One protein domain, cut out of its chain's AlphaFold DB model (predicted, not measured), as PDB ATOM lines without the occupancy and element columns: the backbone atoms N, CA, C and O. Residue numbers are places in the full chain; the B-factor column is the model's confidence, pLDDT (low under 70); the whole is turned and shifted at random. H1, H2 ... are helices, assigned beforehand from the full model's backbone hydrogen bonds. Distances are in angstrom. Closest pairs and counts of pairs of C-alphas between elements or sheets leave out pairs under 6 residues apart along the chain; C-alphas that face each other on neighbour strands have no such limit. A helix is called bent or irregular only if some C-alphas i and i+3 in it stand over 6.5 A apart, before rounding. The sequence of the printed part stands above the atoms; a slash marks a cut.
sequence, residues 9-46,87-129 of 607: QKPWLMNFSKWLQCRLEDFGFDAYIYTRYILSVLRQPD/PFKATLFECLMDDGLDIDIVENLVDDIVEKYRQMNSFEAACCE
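AT A GLANCE: This is residues 9 to 46 and 87 to 129 of the 607 residues of an uncharacterized protein of Trichinella britovi (UniProt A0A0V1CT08). Four helices make two antiparallel pairs laid one over the other and crossed: H1 side by side with the long H4, and the shorter H2 side by side with H3. H4 runs along the longest axis. The printed part has 81 residues, with H1, H2, H3 and H4 in that order and no named strand; the class is all helix. It is compact, with a radius of gyration of the C-alphas of 12.8 A, yet elongated, spanning 44 by 23 by 19 A.

IN THESE COORDINATES: H1, residues 11 to 26, begins at C-alpha 11 (183.457, 284.989, 289.805) and is 23.9 A long. H2 is residues 31 to 42. H3, residues 87 to 96, is only just irregular: C-alphas 87 and 90 are 6.50 A apart. H4, residues 103 to 128, is 37.7 A long and ends at C-alpha 128 (191.477, 279.500, 282.074).

HOW THE PARTS SIT: The helix packing is part aligned, part crossed, with shallow and steep tilts. H1 touches H2 at a steep tilt of 50 degrees, opposite ways; their closest C-alphas, of Gln 21 and Ala 31, are 4.8 A apart. H4 touches H1 with residues 113 to 124 alone, at a shallow tilt of 15 degrees, opposite ways; the closest C-alphas are those of Trp 12 and Met 120, 6.4 A. H2, with residues 38 to 42 alone, touches H3 at a shallow tilt of 21 degrees, opposite ways; the closest C-alphas are those of Leu 42 and Phe 88, 6.6 A. H4, with residues 106 to 114 alone, touches H3 at a steep tilt of 45 degrees; the closest C-alphas are those of Phe 93 and Val 110, 6.2 A. H2 and H4 are near each other; H1 and H3 are apart. Each O i to N i+4 pair is within hydrogen-bond range in H2 and H4, against 11 of 12 in H1 and 5 of 6 in H3.

THE WHOLE: The C-alphas farthest apart, of Asp 99 and Glu 129, are 44.7 A apart. Residues 47 to 86 are not printed, and C-alphas 46 and 87 are 10.5 A apart across the cut. The link H1 to H2 is tight and H3 to H4 short. Mean pLDDT of the printed part is 73.2; residues 9 to 11, 43 to 46, 87 to 88, 98 to 100 and 122 to 129 are under 70.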
ATOM      1  N   GLN A   9     188.864 286.869 293.885       52.25
ATOM      2  CA  GLN A   9     187.602 286.205 294.181       52.25
ATOM      3  C   GLN A   9     186.995 285.698 292.870       52.25
ATOM      4  O   GLN A   9     186.325 286.440 292.154       52.25
ATOM      5  N   LYS A  10     187.256 284.419 292.581       65.81
ATOM      6  CA  LYS A  10     186.721 283.651 291.450       65.81
ATOM      7  C   LYS A  10     185.229 283.966 291.204       65.81
ATOM      8  O   LYS A  10     184.414 283.693 292.093       65.81
ATOM      9  N   PRO A  11     184.827 284.513 290.036       65.62
ATOM     10  CA  PRO A  11     183.457 284.989 289.805       65.62
ATOM     11  C   PRO A  11     182.363 283.925 289.964       65.62
ATOM     12  O   PRO A  11     181.252 284.242 290.394       65.62
ATOM     13  N   TRP A  12     182.657 282.653 289.675       73.94
ATOM     14  CA  TRP A  12     181.694 281.567 289.885       73.94
ATOM     15  C   TRP A  12     181.356 281.353 291.360       73.94
ATOM     16  O   TRP A  12     180.263 280.882 291.658       73.94
ATOM     17  N   LEU A  13     182.231 281.742 292.292       74.44
ATOM     18  CA  LEU A  13     181.984 281.566 293.718       74.44
ATOM     19  C   LEU A  13     180.834 282.455 294.220       74.44
ATOM     20  O   LEU A  13     180.111 282.054 295.125       74.44
ATOM     21  N   MET A  14     180.604 283.619 293.601       75.19
ATOM     22  CA  MET A  14     179.410 284.437 293.867       75.19
ATOM     23  C   MET A  14     178.128 283.716 293.429       75.19
ATOM     24  O   MET A  14     177.143 283.696 294.165       75.19
ATOM     25  N   ASN A  15     178.158 283.060 292.265       77.31
ATOM     26  CA  ASN A  15     177.032 282.267 291.768       77.31
ATOM     27  C   ASN A  15     176.802 281.005 292.619       77.31
ATOM     28  O   ASN A  15     175.654 280.663 292.895       77.31
ATOM     29  N   PHE A  16     177.875 280.347 293.070       82.88
ATOM     30  CA  PHE A  16     177.809 279.183 293.956       82.88
ATOM     31  C   PHE A  16     177.283 279.568 295.343       82.88
ATOM     32  O   PHE A  16     176.373 278.921 295.836       82.88
ATOM     33  N   SER A  17     177.774 280.668 295.926       82.19
ATOM     34  CA  SER A  17     177.282 281.226 297.194       82.19
ATOM     35  C   SER A  17     175.780 281.524 297.139       82.19
ATOM     36  O   SER A  17     175.036 281.106 298.021       82.19
ATOM     37  N   LYS A  18     175.303 282.165 296.062       83.56
ATOM     38  CA  LYS A  18     173.871 282.441 295.878       83.56
ATOM     39  C   LYS A  18     173.039 281.163 295.713       83.56
ATOM     40  O   LYS A  18     171.950 281.078 296.267       83.56
ATOM     41  N   TRP A  19     173.533 280.181 294.956       89.81
ATOM     42  CA  TRP A  19     172.864 278.883 294.814       89.81
ATOM     43  C   TRP A  19     172.796 278.132 296.150       89.81
ATOM     44  O   TRP A  19     171.740 277.618 296.503       89.81
ATOM     45  N   LEU A  20     173.897 278.127 296.904       87.12
ATOM     46  CA  LEU A  20     174.013 277.482 298.208       87.12
ATOM     47  C   LEU A  20     173.067 278.116 299.234       87.12
ATOM     48  O   LEU A  20     172.414 277.385 299.968       87.12
ATOM     49  N   GLN A  21     172.927 279.448 299.234       84.88
ATOM     50  CA  GLN A  21     171.953 280.147 300.077       84.88
ATOM     51  C   GLN A  21     170.531 279.645 299.821       84.88
ATOM     52  O   GLN A  21     169.909 279.125 300.739       84.88
ATOM     53  N   CYS A  22     170.055 279.705 298.574       84.62
ATOM     54  CA  CYS A  22     168.712 279.225 298.241       84.62
ATOM     55  C   CYS A  22     168.534 277.732 298.565       84.62
ATOM     56  O   CYS A  22     167.499 277.336 299.089       84.62
ATOM     57  N   ARG A  23     169.560 276.903 298.319       84.06
ATOM     58  CA  ARG A  23     169.499 275.465 298.616       84.06
ATOM     59  C   ARG A  23     169.402 275.182 300.117       84.06
ATOM     60  O   ARG A  23     168.747 274.222 300.490       84.06
ATOM     61  N   LEU A  24     170.028 275.995 300.966       84.75
ATOM     62  CA  LEU A  24     169.934 275.886 302.428       84.75
ATOM     63  C   LEU A  24     168.604 276.437 302.966       84.75
ATOM     64  O   LEU A  24     168.054 275.857 303.901       84.75
ATOM     65  N   GLU A  25     168.063 277.499 302.353       84.81
ATOM     66  CA  GLU A  25     166.717 278.022 302.643       84.81
ATOM     67  C   GLU A  25     165.636 276.960 302.373       84.81
ATOM     68  O   GLU A  25     164.746 276.788 303.206       84.81
ATOM     69  N   ASP A  26     165.751 276.189 301.280       82.44
ATOM     70  CA  ASP A  26     164.834 275.080 300.946       82.44
ATOM     71  C   ASP A  26     164.747 274.009 302.057       82.44
ATOM     72  O   ASP A  26     163.699 273.384 302.232       82.44
ATOM     73  N   PHE A  27     165.836 273.786 302.805       77.44
ATOM     74  CA  PHE A  27     165.913 272.822 303.914       77.44
ATOM     75  C   PHE A  27     165.694 273.456 305.301       77.44
ATOM     76  O   PHE A  27     165.742 272.752 306.307       77.44
ATOM     77  N   GLY A  28     165.424 274.765 305.376       77.12
ATOM     78  CA  GLY A  28     165.136 275.467 306.632       77.12
ATOM     79  C   GLY A  28     166.357 275.850 307.481       77.12
ATOM     80  O   GLY A  28     166.181 276.294 308.615       77.12
ATOM     81  N   PHE A  29     167.580 275.720 306.955       79.50
ATOM     82  CA  PHE A  29     168.799 276.165 307.642       79.50
ATOM     83  C   PHE A  29     168.937 277.699 307.640       79.50
ATOM     84  O   PHE A  29     168.439 278.383 306.742       79.50
ATOM     85  N   ASP A  30     169.721 278.257 308.577       79.81
ATOM     86  CA  ASP A  30     170.212 279.643 308.464       79.81
ATOM     87  C   ASP A  30     171.220 279.740 307.310       79.81
ATOM     88  O   ASP A  30     172.442 279.612 307.464       79.81
ATOM     89  N   ALA A  31     170.691 279.974 306.116       79.06
ATOM     90  CA  ALA A  31     171.464 280.046 304.892       79.06
ATOM     91  C   ALA A  31     172.598 281.079 304.934       79.06
ATOM     92  O   ALA A  31     173.576 280.917 304.202       79.06
ATOM     93  N   TYR A  32     172.544 282.108 305.786       72.56
ATOM     94  CA  TYR A  32     173.627 283.083 305.887       72.56
ATOM     95  C   TYR A  32     174.822 282.533 306.673       72.56
ATOM     96  O   TYR A  32     175.973 282.679 306.237       72.56
ATOM     97  N   ILE A  33     174.558 281.887 307.810       75.06
ATOM     98  CA  ILE A  33     175.588 281.278 308.662       75.06
ATOM     99  C   ILE A  33     176.171 280.037 307.975       75.06
ATOM    100  O   ILE A  33     177.390 279.957 307.783       75.06
ATOM    101  N   TYR A  34     175.313 279.119 307.524       79.50
ATOM    102  CA  TYR A  34     175.741 277.866 306.902       79.50
ATOM    103  C   TYR A  34     176.479 278.093 305.576       79.50
ATOM    104  O   TYR A  34     177.541 277.504 305.383       79.50
ATOM    105  N   THR A  35     176.045 279.026 304.712       82.12
ATOM    106  CA  THR A  35     176.808 279.365 303.487       82.12
ATOM    107  C   THR A  35     178.231 279.813 303.808       82.12
ATOM    108  O   THR A  35     179.176 279.361 303.163       82.12
ATOM    109  N   ARG A  36     178.422 280.685 304.810       74.56
ATOM    110  CA  ARG A  36     179.762 281.151 305.207       74.56
ATOM    111  C   ARG A  36     180.632 279.999 305.700       74.56
ATOM    112  O   ARG A  36     181.802 279.925 305.325       74.56
ATOM    113  N   TYR A  37     180.062 279.119 306.519       73.81
ATOM    114  CA  TYR A  37     180.770 277.980 307.086       73.81
ATOM    115  C   TYR A  37     181.165 276.962 306.005       73.81
ATOM    116  O   TYR A  37     182.347 276.656 305.854       73.81
ATOM    117  N   ILE A  38     180.213 276.531 305.175       83.19
ATOM    118  CA  ILE A  38     180.420 275.586 304.065       83.19
ATOM    119  C   ILE A  38     181.442 276.133 303.062       83.19
ATOM    120  O   ILE A  38     182.375 275.428 302.683       83.19
ATOM    121  N   LEU A  39     181.350 277.419 302.697       81.69
ATOM    122  CA  LEU A  39     182.366 278.071 301.862       81.69
ATOM    123  C   LEU A  39     183.752 278.082 302.515       81.69
ATOM    124  O   LEU A  39     184.740 278.076 301.789       81.69
ATOM    125  N   SER A  40     183.856 278.122 303.847       75.88
ATOM    126  CA  SER A  40     185.146 278.069 304.549       75.88
ATOM    127  C   SER A  40     185.753 276.662 304.567       75.88
ATOM    128  O   SER A  40     186.963 276.537 304.389       75.88
ATOM    129  N   VAL A  41     184.922 275.616 304.678       77.12
ATOM    130  CA  VAL A  41     185.332 274.205 304.554       77.12
ATOM    131  C   VAL A  41     185.816 273.923 303.130       77.12
ATOM    132  O   VAL A  41     186.944 273.480 302.941       77.12
ATOM    133  N   LEU A  42     185.026 274.294 302.118       75.38
ATOM    134  CA  LEU A  42     185.353 274.089 300.698       75.38
ATOM    135  C   LEU A  42     186.555 274.919 300.199       75.38
ATOM    136  O   LEU A  42     187.139 274.602 299.161       75.38
ATOM    137  N   ARG A  43     186.920 276.000 300.905       67.38
ATOM    138  CA  ARG A  43     188.062 276.882 300.584       67.38
ATOM    139  C   ARG A  43     189.354 276.529 301.320       67.38
ATOM    140  O   ARG A  43     190.326 277.275 301.165       67.38
ATOM    141  N   GLN A  44     189.391 275.474 302.135       55.88
ATOM    142  CA  GLN A  44     190.634 275.107 302.809       55.88
ATOM    143  C   GLN A  44     191.725 274.846 301.753       55.88
ATOM    144  O   GLN A  44     191.497 274.065 300.828       55.88
ATOM    145  N   PRO A  45     192.888 275.522 301.826       39.31
ATOM    146  CA  PRO A  45     194.003 275.189 300.954       39.31
ATOM    147  C   PRO A  45     194.487 273.776 301.290       39.31
ATOM    148  O   PRO A  45     194.386 273.368 302.446       39.31
ATOM    149  N   ASP A  46     195.077 273.074 300.318       36.22
ATOM    150  CA  ASP A  46     195.810 271.825 300.559       36.22
ATOM    151  C   ASP A  46     196.971 272.084 301.534       36.22
ATOM    152  O   ASP A  46     198.106 272.381 301.142       36.22
ATOM    153  N   PRO A  87     187.426 264.771 301.027       62.25
ATOM    154  CA  PRO A  87     187.823 265.181 302.379       62.25
ATOM    155  C   PRO A  87     186.860 266.202 302.996       62.25
ATOM    156  O   PRO A  87     186.812 266.349 304.214       62.25
ATOM    157  N   PHE A  88     186.064 266.878 302.165       69.25
ATOM    158  CA  PHE A  88     185.049 267.820 302.612       69.25
ATOM    159  C   PHE A  88     183.717 267.137 302.956       69.25
ATOM    160  O   PHE A  88     182.980 267.686 303.771       69.25
ATOM    161  N   LYS A  89     183.395 265.953 302.402       75.25
ATOM    162  CA  LYS A  89     182.087 265.292 302.611       75.25
ATOM    163  C   LYS A  89     181.841 264.972 304.087       75.25
ATOM    164  O   LYS A  89     180.779 265.313 304.592       75.25
ATOM    165  N   ALA A  90     182.821 264.402 304.791       71.56
ATOM    166  CA  ALA A  90     182.688 264.099 306.221       71.56
ATOM    167  C   ALA A  90     182.463 265.369 307.065       71.56
ATOM    168  O   ALA A  90     181.494 265.448 307.814       71.56
ATOM    169  N   THR A  91     183.291 266.404 306.874       74.12
ATOM    170  CA  THR A  91     183.162 267.677 307.604       74.12
ATOM    171  C   THR A  91     181.849 268.398 307.293       74.12
ATOM    172  O   THR A  91     181.224 268.951 308.192       74.12
ATOM    173  N   LEU A  92     181.404 268.404 306.033       80.44
ATOM    174  CA  LEU A  92     180.128 269.012 305.641       80.44
ATOM    175  C   LEU A  92     178.931 268.241 306.201       80.44
ATOM    176  O   LEU A  92     177.960 268.872 306.607       80.44
ATOM    177  N   PHE A  93     179.016 266.911 306.253       78.25
ATOM    178  CA  PHE A  93     177.996 266.054 306.845       78.25
ATOM    179  C   PHE A  93     177.871 266.302 308.351       78.25
ATOM    180  O   PHE A  93     176.790 266.664 308.801       78.25
ATOM    181  N   GLU A  94     178.969 266.243 309.113       76.56
ATOM    182  CA  GLU A  94     178.971 266.574 310.552       76.56
ATOM    183  C   GLU A  94     178.412 267.973 310.844       76.56
ATOM    184  O   GLU A  94     177.775 268.183 311.869       76.56
ATOM    185  N   CYS A  95     178.624 268.934 309.942       72.69
ATOM    186  CA  CYS A  95     178.160 270.304 310.142       72.69
ATOM    187  C   CYS A  95     176.712 270.546 309.704       72.69
ATOM    188  O   CYS A  95     176.143 271.550 310.118       72.69
ATOM    189  N   LEU A  96     176.123 269.685 308.869       76.69
ATOM    190  CA  LEU A  96     174.716 269.759 308.444       76.69
ATOM    191  C   LEU A  96     173.817 268.734 309.155       76.69
ATOM    192  O   LEU A  96     172.595 268.824 309.047       76.69
ATOM    193  N   MET A  97     174.406 267.796 309.896       77.38
ATOM    194  CA  MET A  97     173.716 266.960 310.874       77.38
ATOM    195  C   MET A  97     173.231 267.826 312.043       77.38
ATOM    196  O   MET A  97     173.996 268.176 312.938       77.38
ATOM    197  N   ASP A  98     171.944 268.157 312.016       65.38
ATOM    198  CA  ASP A  98     171.187 268.696 313.148       65.38
ATOM    199  C   ASP A  98     170.211 267.615 313.650       65.38
ATOM    200  O   ASP A  98     169.773 266.765 312.868       65.38
ATOM    201  N   ASP A  99     169.828 267.662 314.927       54.34
ATOM    202  CA  ASP A  99     169.064 266.618 315.647       54.34
ATOM    203  C   ASP A  99     167.637 266.360 315.090       54.34
ATOM    204  O   ASP A  99     166.885 265.542 315.626       54.34
ATOM    205  N   GLY A 100     167.232 267.074 314.033       57.97
ATOM    206  CA  GLY A 100     165.898 267.031 313.428       57.97
ATOM    207  C   GLY A 100     165.836 266.711 311.928       57.97
ATOM    208  O   GLY A 100     164.731 266.724 311.383       57.97
ATOM    209  N   LEU A 101     166.961 266.444 311.251       70.00
ATOM    210  CA  LEU A 101     166.987 266.112 309.817       70.00
ATOM    211  C   LEU A 101     167.374 264.650 309.572       70.00
ATOM    212  O   LEU A 101     168.287 264.119 310.199       70.00
ATOM    213  N   ASP A 102     166.696 264.001 308.621       77.56
ATOM    214  CA  ASP A 102     167.022 262.625 308.239       77.56
ATOM    215  C   ASP A 102     168.426 262.547 307.619       77.56
ATOM    216  O   ASP A 102     168.764 263.303 306.704       77.56
ATOM    217  N   ILE A 103     169.208 261.560 308.065       76.94
ATOM    218  CA  ILE A 103     170.568 261.245 307.587       76.94
ATOM    219  C   ILE A 103     170.635 261.195 306.053       76.94
ATOM    220  O   ILE A 103     171.518 261.803 305.451       76.94
ATOM    221  N   ASP A 104     169.660 260.538 305.417       76.25
ATOM    222  CA  ASP A 104     169.574 260.420 303.959       76.25
ATOM    223  C   ASP A 104     169.398 261.791 303.274       76.25
ATOM    224  O   ASP A 104     169.909 262.012 302.177       76.25
ATOM    225  N   ILE A 105     168.683 262.735 303.896       78.62
ATOM    226  CA  ILE A 105     168.475 264.087 303.352       78.62
ATOM    227  C   ILE A 105     169.772 264.894 303.452       78.62
ATOM    228  O   ILE A 105     170.162 265.545 302.479       78.62
ATOM    229  N   VAL A 106     170.460 264.811 304.595       79.31
ATOM    230  CA  VAL A 106     171.752 265.479 304.811       79.31
ATOM    231  C   VAL A 106     172.818 264.923 303.864       79.31
ATOM    232  O   VAL A 106     173.532 265.706 303.240       79.31
ATOM    233  N   GLU A 107     172.895 263.602 303.667       81.25
ATOM    234  CA  GLU A 107     173.858 263.008 302.730       81.25
ATOM    235  C   GLU A 107     173.609 263.467 301.283       81.25
ATOM    236  O   GLU A 107     174.544 263.921 300.619       81.25
ATOM    237  N   ASN A 108     172.354 263.446 300.816       83.25
ATOM    238  CA  ASN A 108     172.001 263.947 299.481       83.25
ATOM    239  C   ASN A 108     172.318 265.448 299.319       83.25
ATOM    240  O   ASN A 108     172.779 265.863 298.256       83.25
ATOM    241  N   LEU A 109     172.104 266.267 300.357       84.19
ATOM    242  CA  LEU A 109     172.457 267.692 300.344       84.19
ATOM    243  C   LEU A 109     173.977 267.903 300.269       84.19
ATOM    244  O   LEU A 109     174.440 268.754 299.510       84.19
ATOM    245  N   VAL A 110     174.767 267.135 301.023       83.69
ATOM    246  CA  VAL A 110     176.234 267.221 300.975       83.69
ATOM    247  C   VAL A 110     176.763 266.800 299.603       83.69
ATOM    248  O   VAL A 110     177.614 267.498 299.048       83.69
ATOM    249  N   ASP A 111     176.228 265.725 299.018       83.69
ATOM    250  CA  ASP A 111     176.604 265.285 297.670       83.69
ATOM    251  C   ASP A 111     176.218 266.321 296.596       83.69
ATOM    252  O   ASP A 111     177.049 266.647 295.743       83.69
ATOM    253  N   ASP A 112     175.024 266.924 296.685       85.81
ATOM    254  CA  ASP A 112     174.605 268.059 295.844       85.81
ATOM    255  C   ASP A 112     175.599 269.234 295.943       85.81
ATOM    256  O   ASP A 112     175.990 269.814 294.925       85.81
ATOM    257  N   ILE A 113     176.018 269.604 297.159       86.31
ATOM    258  CA  ILE A 113     176.947 270.718 297.414       86.31
ATOM    259  C   ILE A 113     178.331 270.427 296.823       86.31
ATOM    260  O   ILE A 113     178.887 271.278 296.118       86.31
ATOM    261  N   VAL A 114     178.881 269.240 297.087       83.88
ATOM    262  CA  VAL A 114     180.214 268.814 296.628       83.88
ATOM    263  C   VAL A 114     180.260 268.713 295.103       83.88
ATOM    264  O   VAL A 114     181.162 269.269 294.468       83.88
ATOM    265  N   GLU A 115     179.264 268.075 294.489       83.31
ATOM    266  CA  GLU A 115     179.188 267.940 293.034       83.31
ATOM    267  C   GLU A 115     178.961 269.305 292.362       83.31
ATOM    268  O   GLU A 115     179.620 269.627 291.368       83.31
ATOM    269  N   LYS A 116     178.125 270.181 292.938       82.25
ATOM    270  CA  LYS A 116     177.933 271.535 292.397       82.25
ATOM    271  C   LYS A 116     179.198 272.389 292.491       82.25
ATOM    272  O   LYS A 116     179.518 273.109 291.540       82.25
ATOM    273  N   TYR A 117     179.938 272.283 293.593       82.88
ATOM    274  CA  TYR A 117     181.230 272.948 293.767       82.88
ATOM    275  C   TYR A 117     182.249 272.465 292.722       82.88
ATOM    276  O   TYR A 117     182.890 273.276 292.045       82.88
ATOM    277  N   ARG A 118     182.327 271.146 292.509       80.81
ATOM    278  CA  ARG A 118     183.191 270.499 291.511       80.81
ATOM    279  C   ARG A 118     182.856 270.927 290.078       80.81
ATOM    280  O   ARG A 118     183.768 271.266 289.320       80.81
ATOM    281  N   GLN A 119     181.575 270.991 289.711       75.19
ATOM    282  CA  GLN A 119     181.123 271.487 288.401       75.19
ATOM    283  C   GLN A 119     181.544 272.940 288.153       75.19
ATOM    284  O   GLN A 119     182.006 273.279 287.065       75.19
ATOM    285  N   MET A 120     181.409 273.809 289.155       74.56
ATOM    286  CA  MET A 120     181.693 275.237 288.987       74.56
ATOM    287  C   MET A 120     183.198 275.549 289.006       74.56
ATOM    288  O   MET A 120     183.648 276.389 288.229       74.56
ATOM    289  N   ASN A 121     183.992 274.816 289.795       70.38
ATOM    290  CA  ASN A 121     185.454 274.928 289.791       70.38
ATOM    291  C   ASN A 121     186.082 274.336 288.508       70.38
ATOM    292  O   ASN A 121     187.027 274.904 287.962       70.38
ATOM    293  N   SER A 122     185.537 273.230 287.977       64.25
ATOM    294  CA  SER A 122     186.013 272.632 286.716       64.25
ATOM    295  C   SER A 122     185.626 273.442 285.473       64.25
ATOM    296  O   SER A 122     186.419 273.518 284.533       64.25
ATOM    297  N   PHE A 123     184.466 274.110 285.476       56.62
ATOM    298  CA  PHE A 123     184.089 275.039 284.405       56.62
ATOM    299  C   PHE A 123     185.081 276.206 284.286       56.62
ATOM    300  O   PHE A 123     185.466 276.568 283.178       56.62
ATOM    301  N   GLU A 124     185.553 276.756 285.411       54.69
ATOM    302  CA  GLU A 124     186.583 277.801 285.396       54.69
ATOM    303  C   GLU A 124     187.941 277.267 284.918       54.69
ATOM    304  O   GLU A 124     188.561 277.898 284.065       54.69
ATOM    305  N   ALA A 125     188.373 276.084 285.372       54.06
ATOM    306  CA  ALA A 125     189.607 275.459 284.881       54.06
ATOM    307  C   ALA A 125     189.601 275.293 283.345       54.06
ATOM    308  O   ALA A 125     190.565 275.663 282.676       54.06
ATOM    309  N   ALA A 126     188.474 274.851 282.772       48.94
ATOM    310  CA  ALA A 126     188.283 274.720 281.323       48.94
ATOM    311  C   ALA A 126     188.172 276.065 280.561       48.94
ATOM    312  O   ALA A 126     188.273 276.089 279.326       48.94
ATOM    313  N   CYS A 127     187.953 277.178 281.267       41.56
ATOM    314  CA  CYS A 127     187.992 278.534 280.711       41.56
ATOM    315  C   CYS A 127     189.401 279.146 280.781       41.56
ATOM    316  O   CYS A 127     189.835 279.756 279.804       41.56
ATOM    317  N   CYS A 128     190.133 278.945 281.881       42.41
ATOM    318  CA  CYS A 128     191.477 279.500 282.074       42.41
ATOM    319  C   CYS A 128     192.517 278.951 281.082       42.41
ATOM    320  O   CYS A 128     193.407 279.693 280.678       42.41
ATOM    321  N   GLU A 129     192.381 277.707 280.605       39.28
ATOM    322  CA  GLU A 129     193.290 277.106 279.603       39.28
ATOM    323  C   GLU A 129     193.287 277.799 278.218       39.28
ATOM    324  O   GLU A 129     193.998 277.367 277.308       39.28
TER     325      GLU A 129